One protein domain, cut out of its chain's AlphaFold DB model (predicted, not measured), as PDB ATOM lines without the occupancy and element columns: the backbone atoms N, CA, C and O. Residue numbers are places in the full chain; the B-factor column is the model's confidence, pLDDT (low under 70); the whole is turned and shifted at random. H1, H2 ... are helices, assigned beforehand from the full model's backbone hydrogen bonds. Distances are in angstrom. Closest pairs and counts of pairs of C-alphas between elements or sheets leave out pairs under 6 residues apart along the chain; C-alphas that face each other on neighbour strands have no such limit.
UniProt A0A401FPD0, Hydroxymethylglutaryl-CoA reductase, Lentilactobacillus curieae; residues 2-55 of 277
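This is residues 2 to 55 of the 277 residues of the protein "Hydroxymethylglutaryl-CoA reductase" of Lentilactobacillus curieae (UniProt A0A401FPD0). With little regular structure, this is a V of two short helices, H1 then H2, joined at a corner, with a long stretch, residues 37 to 55, looping back across the V's open end. The 54 printed residues hold two named helices and no named strand; the class is all helix, with under half of the residues in named elements. It is only just compact, close to loose, with a radius of gyration of the C-alphas of 11.5 A and spans of 32 by 26 by 19 A.

Go from Arg 2 to H1, residues 13 to 21, then over a tight link to H2, residues 27 to 36. They only just touch, with 3 pairs of C-alphas within 8 A, and only at the corner; the closest C-alphas, of Leu 21 and Thr 27, are 5.6 A apart. They run opposite ways at 38 degrees, only just a steep tilt. In H1 and H2 every O i to N i+4 pair is within hydrogen-bond range.

Find C-alpha 13 at (-1.965, 24.735, 45.735); H1 runs 12.1 A from there. H2 runs 14.1 A to C-alpha 36 at (7.495, 36.197, 46.652).

The C-alphas farthest apart, of Arg 2 and Lys 41, are 32.5 A apart. The printed part has no cut; residues 2 to 5 have pLDDT under 70.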
ATOM      1  N   ARG A   2       9.488   8.571  36.960       44.41
ATOM      2  CA  ARG A   2       8.454   9.006  36.004       44.41
ATOM      3  C   ARG A   2       7.214   9.316  36.839       44.41
ATOM      4  O   ARG A   2       6.693   8.405  37.471       44.41
ATOM      5  N   LEU A   3       6.827  10.581  36.945       54.50
ATOM      6  CA  LEU A   3       5.584  10.938  37.614       54.50
ATOM      7  C   LEU A   3       4.437  10.710  36.634       54.50
ATOM      8  O   LEU A   3       4.433  11.259  35.532       54.50
ATOM      9  N   GLU A   4       3.465   9.907  37.045       59.22
ATOM     10  CA  GLU A   4       2.120  10.008  36.498       59.22
ATOM     11  C   GLU A   4       1.560  11.346  36.997       59.22
ATOM     12  O   GLU A   4       1.176  11.488  38.152       59.22
ATOM     13  N   HIS A   5       1.605  12.373  36.147       66.31
ATOM     14  CA  HIS A   5       1.033  13.696  36.428       66.31
ATOM     15  C   HIS A   5      -0.499  13.720  36.271       66.31
ATOM     16  O   HIS A   5      -1.114  14.793  36.275       66.31
ATOM     17  N   ASP A   6      -1.115  12.545  36.135       71.94
ATOM     18  CA  ASP A   6      -2.557  12.385  36.065       71.94
ATOM     19  C   ASP A   6      -3.204  12.971  37.320       71.94
ATOM     20  O   ASP A   6      -2.919  12.592  38.454       71.94
ATOM     21  N   GLY A   7      -4.084  13.949  37.110       79.62
ATOM     22  CA  GLY A   7      -4.798  14.611  38.197       79.62
ATOM     23  C   GLY A   7      -4.023  15.706  38.933       79.62
ATOM     24  O   GLY A   7      -4.512  16.143  39.969       79.62
ATOM     25  N   PHE A   8      -2.900  16.224  38.410       86.06
ATOM     26  CA  PHE A   8      -2.186  17.361  39.029       86.06
ATOM     27  C   PHE A   8      -3.108  18.553  39.349       86.06
ATOM     28  O   PHE A   8      -3.028  19.139  40.427       86.06
ATOM     29  N   TYR A   9      -4.046  18.854  38.447       84.25
ATOM     30  CA  TYR A   9      -5.037  19.923  38.605       84.25
ATOM     31  C   TYR A   9      -6.058  19.679  39.728       84.25
ATOM     32  O   TYR A   9      -6.731  20.618  40.144       84.25
ATOM     33  N   LYS A  10      -6.187  18.441  40.223       86.62
ATOM     34  CA  LYS A  10      -7.102  18.075  41.317       86.62
ATOM     35  C   LYS A  10      -6.521  18.384  42.697       86.62
ATOM     36  O   LYS A  10      -7.255  18.365  43.681       86.62
ATOM     37  N   HIS A  11      -5.213  18.614  42.788       87.81
ATOM     38  CA  HIS A  11      -4.542  18.920  44.044       87.81
ATOM     39  C   HIS A  11      -4.682  20.398  44.415       87.81
ATOM     40  O   HIS A  11      -4.680  21.280  43.554       87.81
ATOM     41  N   ASP A  12      -4.732  20.672  45.720       91.25
ATOM     42  CA  ASP A  12      -4.634  22.034  46.233       91.25
ATOM     43  C   ASP A  12      -3.266  22.663  45.903       91.25
ATOM     44  O   ASP A  12      -2.295  21.990  45.535       91.25
ATOM     45  N   TYR A  13      -3.177  23.984  46.049       91.75
ATOM     46  CA  TYR A  13      -1.965  24.735  45.735       91.75
ATOM     47  C   TYR A  13      -0.716  24.246  46.486       91.75
ATOM     48  O   TYR A  13       0.344  24.123  45.873       91.75
ATOM     49  N   LEU A  14      -0.813  23.944  47.785       91.94
ATOM     50  CA  LEU A  14       0.348  23.542  48.585       91.94
ATOM     51  C   LEU A  14       0.861  22.167  48.165       91.94
ATOM     52  O   LEU A  14       2.074  21.966  48.066       91.94
ATOM     53  N   THR A  15      -0.054  21.250  47.866       91.88
ATOM     54  CA  THR A  15       0.261  19.925  47.333       91.88
ATOM     55  C   THR A  15       0.932  20.042  45.962       91.88
ATOM     56  O   THR A  15       2.005  19.471  45.758       91.88
ATOM     57  N   ARG A  16       0.384  20.856  45.046       91.19
ATOM     58  CA  ARG A  16       1.010  21.130  43.738       91.19
ATOM     59  C   ARG A  16       2.408  21.733  43.887       91.19
ATOM     60  O   ARG A  16       3.348  21.260  43.251       91.19
ATOM     61  N   LEU A  17       2.573  22.721  44.767       91.69
ATOM     62  CA  LEU A  17       3.864  23.347  45.051       91.69
ATOM     63  C   LEU A  17       4.886  22.333  45.577       91.69
ATOM     64  O   LEU A  17       6.037  22.335  45.143       91.69
ATOM     65  N   ALA A  18       4.488  21.459  46.503       90.75
ATOM     66  CA  ALA A  18       5.366  20.424  47.039       90.75
ATOM     67  C   ALA A  18       5.808  19.430  45.956       90.75
ATOM     68  O   ALA A  18       6.993  19.097  45.893       90.75
ATOM     69  N   LEU A  19       4.889  19.014  45.078       90.38
ATOM     70  CA  LEU A  19       5.195  18.144  43.941       90.38
ATOM     71  C   LEU A  19       6.209  18.794  42.992       90.38
ATOM     72  O   LEU A  19       7.194  18.148  42.639       90.38
ATOM     73  N   VAL A  20       6.017  20.069  42.635       90.88
ATOM     74  CA  VAL A  20       6.948  20.826  41.777       90.88
ATOM     75  C   VAL A  20       8.321  20.962  42.435       90.88
ATOM     76  O   VAL A  20       9.338  20.657  41.815       90.88
ATOM     77  N   LEU A  21       8.370  21.366  43.709       91.06
ATOM     78  CA  LEU A  21       9.631  21.494  44.442       91.06
ATOM     79  C   LEU A  21      10.358  20.149  44.579       91.06
ATOM     80  O   LEU A  21      11.582  20.122  44.564       91.06
ATOM     81  N   GLY A  22       9.633  19.031  44.666       89.50
ATOM     82  CA  GLY A  22      10.217  17.691  44.698       89.50
ATOM     83  C   GLY A  22      10.930  17.267  43.406       89.50
ATOM     84  O   GLY A  22      11.624  16.254  43.421       89.50
ATOM     85  N   GLN A  23      10.770  18.010  42.302       87.25
ATOM     86  CA  GLN A  23      11.405  17.720  41.007       87.25
ATOM     87  C   GLN A  23      12.678  18.525  40.734       87.25
ATOM     88  O   GLN A  23      13.351  18.281  39.734       87.25
ATOM     89  N   ILE A  24      13.019  19.482  41.595       87.75
ATOM     90  CA  ILE A  24      14.165  20.369  41.388       87.75
ATOM     91  C   ILE A  24      15.181  20.224  42.518       87.75
ATOM     92  O   ILE A  24      14.846  19.892  43.652       87.75
ATOM     93  N   THR A  25      16.443  20.496  42.210       86.56
ATOM     94  CA  THR A  25      17.546  20.426  43.176       86.56
ATOM     95  C   THR A  25      17.563  21.639  44.112       86.56
ATOM     96  O   THR A  25      17.653  21.490  45.331       86.56
ATOM     97  N   GLU A  26      17.390  22.847  43.569       84.31
ATOM     98  CA  GLU A  26      17.494  24.122  44.302       84.31
ATOM     99  C   GLU A  26      16.177  24.557  44.970       84.31
ATOM    100  O   GLU A  26      15.608  25.620  44.715       84.31
ATOM    101  N   THR A  27      15.664  23.718  45.867       84.12
ATOM    102  CA  THR A  27      14.321  23.880  46.454       84.12
ATOM    103  C   THR A  27      14.145  25.128  47.327       84.12
ATOM    104  O   THR A  27      13.058  25.708  47.359       84.12
ATOM    105  N   LYS A  28      15.189  25.575  48.039       87.25
ATOM    106  CA  LYS A  28      15.103  26.738  48.943       87.25
ATOM    107  C   LYS A  28      14.974  28.059  48.185       87.25
ATOM    108  O   LYS A  28      14.138  28.883  48.561       87.25
ATOM    109  N   SER A  29      15.784  28.270  47.144       89.44
ATOM    110  CA  SER A  29      15.734  29.509  46.355       89.44
ATOM    111  C   SER A  29      14.438  29.576  45.545       89.44
ATOM    112  O   SER A  29      13.738  30.585  45.605       89.44
ATOM    113  N   ALA A  30      14.052  28.465  44.910       89.44
ATOM    114  CA  ALA A  30      12.811  28.359  44.155       89.44
ATOM    115  C   ALA A  30      11.585  28.633  45.032       89.44
ATOM    116  O   ALA A  30      10.741  29.448  44.666       89.44
ATOM    117  N   ARG A  31      11.514  28.041  46.235       91.38
ATOM    118  CA  ARG A  31      10.420  28.310  47.181       91.38
ATOM    119  C   ARG A  31      10.328  29.793  47.541       91.38
ATOM    120  O   ARG A  31       9.222  30.309  47.652       91.38
ATOM    121  N   LYS A  32      11.465  30.475  47.721       92.19
ATOM    122  CA  LYS A  32      11.490  31.908  48.039       92.19
ATOM    123  C   LYS A  32      10.949  32.751  46.882       92.19
ATOM    124  O   LYS A  32      10.123  33.620  47.132       92.19
ATOM    125  N   VAL A  33      11.377  32.484  45.647       91.44
ATOM    126  CA  VAL A  33      10.907  33.210  44.450       91.44
ATOM    127  C   VAL A  33       9.420  32.956  44.204       91.44
ATOM    128  O   VAL A  33       8.654  33.904  44.060       91.44
ATOM    129  N   ILE A  34       8.994  31.690  44.248       93.88
ATOM    130  CA  ILE A  34       7.590  31.301  44.063       93.88
ATOM    131  C   ILE A  34       6.692  31.981  45.099       93.88
ATOM    132  O   ILE A  34       5.658  32.532  44.740       93.88
ATOM    133  N   ALA A  35       7.093  31.974  46.375       92.00
ATOM    134  CA  ALA A  35       6.324  32.615  47.437       92.00
ATOM    135  C   ALA A  35       6.318  34.145  47.321       92.00
ATOM    136  O   ALA A  35       5.320  34.767  47.668       92.00
ATOM    137  N   HIS A  36       7.410  34.749  46.843       94.00
ATOM    138  CA  HIS A  36       7.495  36.197  46.652       94.00
ATOM    139  C   HIS A  36       6.519  36.700  45.583       94.00
ATOM    140  O   HIS A  36       5.904  37.743  45.768       94.00
ATOM    141  N   ASN A  37       6.354  35.932  44.504       94.31
ATOM    142  CA  ASN A  37       5.493  36.286  43.378       94.31
ATOM    143  C   ASN A  37       4.097  35.638  43.449       94.31
ATOM    144  O   ASN A  37       3.322  35.746  42.501       94.31
ATOM    145  N   TYR A  38       3.768  34.936  44.532       93.50
ATOM    146  CA  TYR A  38       2.451  34.332  44.713       93.50
ATOM    147  C   TYR A  38       1.402  35.404  45.030       93.50
ATOM    148  O   TYR A  38       1.559  36.165  45.984       93.50
ATOM    149  N   ASP A  39       0.298  35.404  44.287       92.06
ATOM    150  CA  ASP A  39      -0.884  36.211  44.579       92.06
ATOM    151  C   ASP A  39      -2.138  35.331  44.581       92.06
ATOM    152  O   ASP A  39      -2.567  34.805  43.552       92.06
ATOM    153  N   SER A  40      -2.760  35.188  45.754       89.19
ATOM    154  CA  SER A  40      -3.980  34.393  45.910       89.19
ATOM    155  C   SER A  40      -5.169  34.957  45.132       89.19
ATOM    156  O   SER A  40      -6.080  34.198  44.804       89.19
ATOM    157  N   LYS A  41      -5.172  36.254  44.803       89.00
ATOM    158  CA  LYS A  41      -6.230  36.877  43.996       89.00
ATOM    159  C   LYS A  41      -6.150  36.458  42.531       89.00
ATOM    160  O   LYS A  41      -7.185  36.357  41.881       89.00
ATOM    161  N   LEU A  42      -4.943  36.194  42.032       87.50
ATOM    162  CA  LEU A  42      -4.701  35.788  40.643       87.50
ATOM    163  C   LEU A  42      -4.690  34.264  40.468       87.50
ATOM    164  O   LEU A  42      -4.737  33.767  39.346       87.50
ATOM    165  N   ALA A  43      -4.691  33.509  41.570       84.81
ATOM    166  CA  ALA A  43      -4.577  32.053  41.555       84.81
ATOM    167  C   ALA A  43      -5.703  31.318  40.803       84.81
ATOM    168  O   ALA A  43      -5.526  30.154  40.450       84.81
ATOM    169  N   ASN A  44      -6.836  31.986  40.564       84.81
ATOM    170  CA  ASN A  44      -7.996  31.436  39.858       84.81
ATOM    171  C   ASN A  44      -8.115  31.922  38.403       84.81
ATOM    172  O   ASN A  44      -9.119  31.634  37.761       84.81
ATOM    173  N   ILE A  45      -7.141  32.687  37.896       85.94
ATOM    174  CA  ILE A  45      -7.162  33.193  36.513       85.94
ATOM    175  C   ILE A  45      -6.771  32.096  35.518       85.94
ATOM    176  O   ILE A  45      -7.266  32.089  34.396       85.94
ATOM    177  N   ILE A  46      -5.904  31.169  35.931       89.00
ATOM    178  CA  ILE A  46      -5.423  30.056  35.106       89.00
ATOM    179  C   ILE A  46      -5.448  28.741  35.885       89.00
ATOM    180  O   ILE A  46      -5.423  28.717  37.121       89.00
ATOM    181  N   GLU A  47      -5.411  27.621  35.168       88.38
ATOM    182  CA  GLU A  47      -5.212  26.307  35.765       88.38
ATOM    183  C   GLU A  47      -3.775  26.152  36.275       88.38
ATOM    184  O   GLU A  47      -2.832  26.765  35.780       88.38
ATOM    185  N   ASN A  48      -3.577  25.271  37.262       90.31
ATOM    186  CA  ASN A  48      -2.232  24.888  37.715       90.31
ATOM    187  C   ASN A  48      -1.344  26.053  38.181       90.31
ATOM    188  O   ASN A  48      -0.121  25.928  38.173       90.31
ATOM    189  N   TYR A  49      -1.964  27.140  38.655       92.94
ATOM    190  CA  TYR A  49      -1.264  28.311  39.166       92.94
ATOM    191  C   TYR A  49      -0.177  27.949  40.187       92.94
ATOM    192  O   TYR A  49      -0.443  27.282  41.197       92.94
ATOM    193  N   LEU A  50       1.035  28.433  39.915       91.88
ATOM    194  CA  LEU A  50       2.209  28.267  40.766       91.88
ATOM    195  C   LEU A  50       2.670  29.606  41.348       91.88
ATOM    196  O   LEU A  50       2.881  29.718  42.549       91.88
ATOM    197  N   THR A  51       2.872  30.610  40.497       94.56
ATOM    198  CA  THR A  51       3.388  31.927  40.877       94.56
ATOM    199  C   THR A  51       3.224  32.903  39.712       94.56
ATOM    200  O   THR A  51       3.062  32.458  38.575       94.56
ATOM    201  N   ASN A  52       3.299  34.210  39.964       93.56
ATOM    202  CA  ASN A  52       3.311  35.207  38.896       93.56
ATOM    203  C   ASN A  52       4.698  35.306  38.244       93.56
ATOM    204  O   ASN A  52       5.737  35.206  38.906       93.56
ATOM    205  N   TYR A  53       4.709  35.559  36.938       92.06
ATOM    206  CA  TYR A  53       5.908  35.903  36.181       92.06
ATOM    207  C   TYR A  53       5.941  37.414  35.935       92.06
ATOM    208  O   TYR A  53       4.896  38.025  35.728       92.06
ATOM    209  N   GLN A  54       7.127  38.020  35.988       90.69
ATOM    210  CA  GLN A  54       7.303  39.463  35.821       90.69
ATOM    211  C   GLN A  54       8.091  39.745  34.542       90.69
ATOM    212  O   GLN A  54       9.153  39.159  34.328       90.69
ATOM    213  N   LEU A  55       7.586  40.679  33.739       95.12
ATOM    214  CA  LEU A  55       8.279  41.278  32.601       95.12
ATOM    215  C   LEU A  55       8.500  42.774  32.870       95.12
ATOM    216  O   LEU A  55       7.701  43.374  33.592       95.12
TER     217      LEU A  55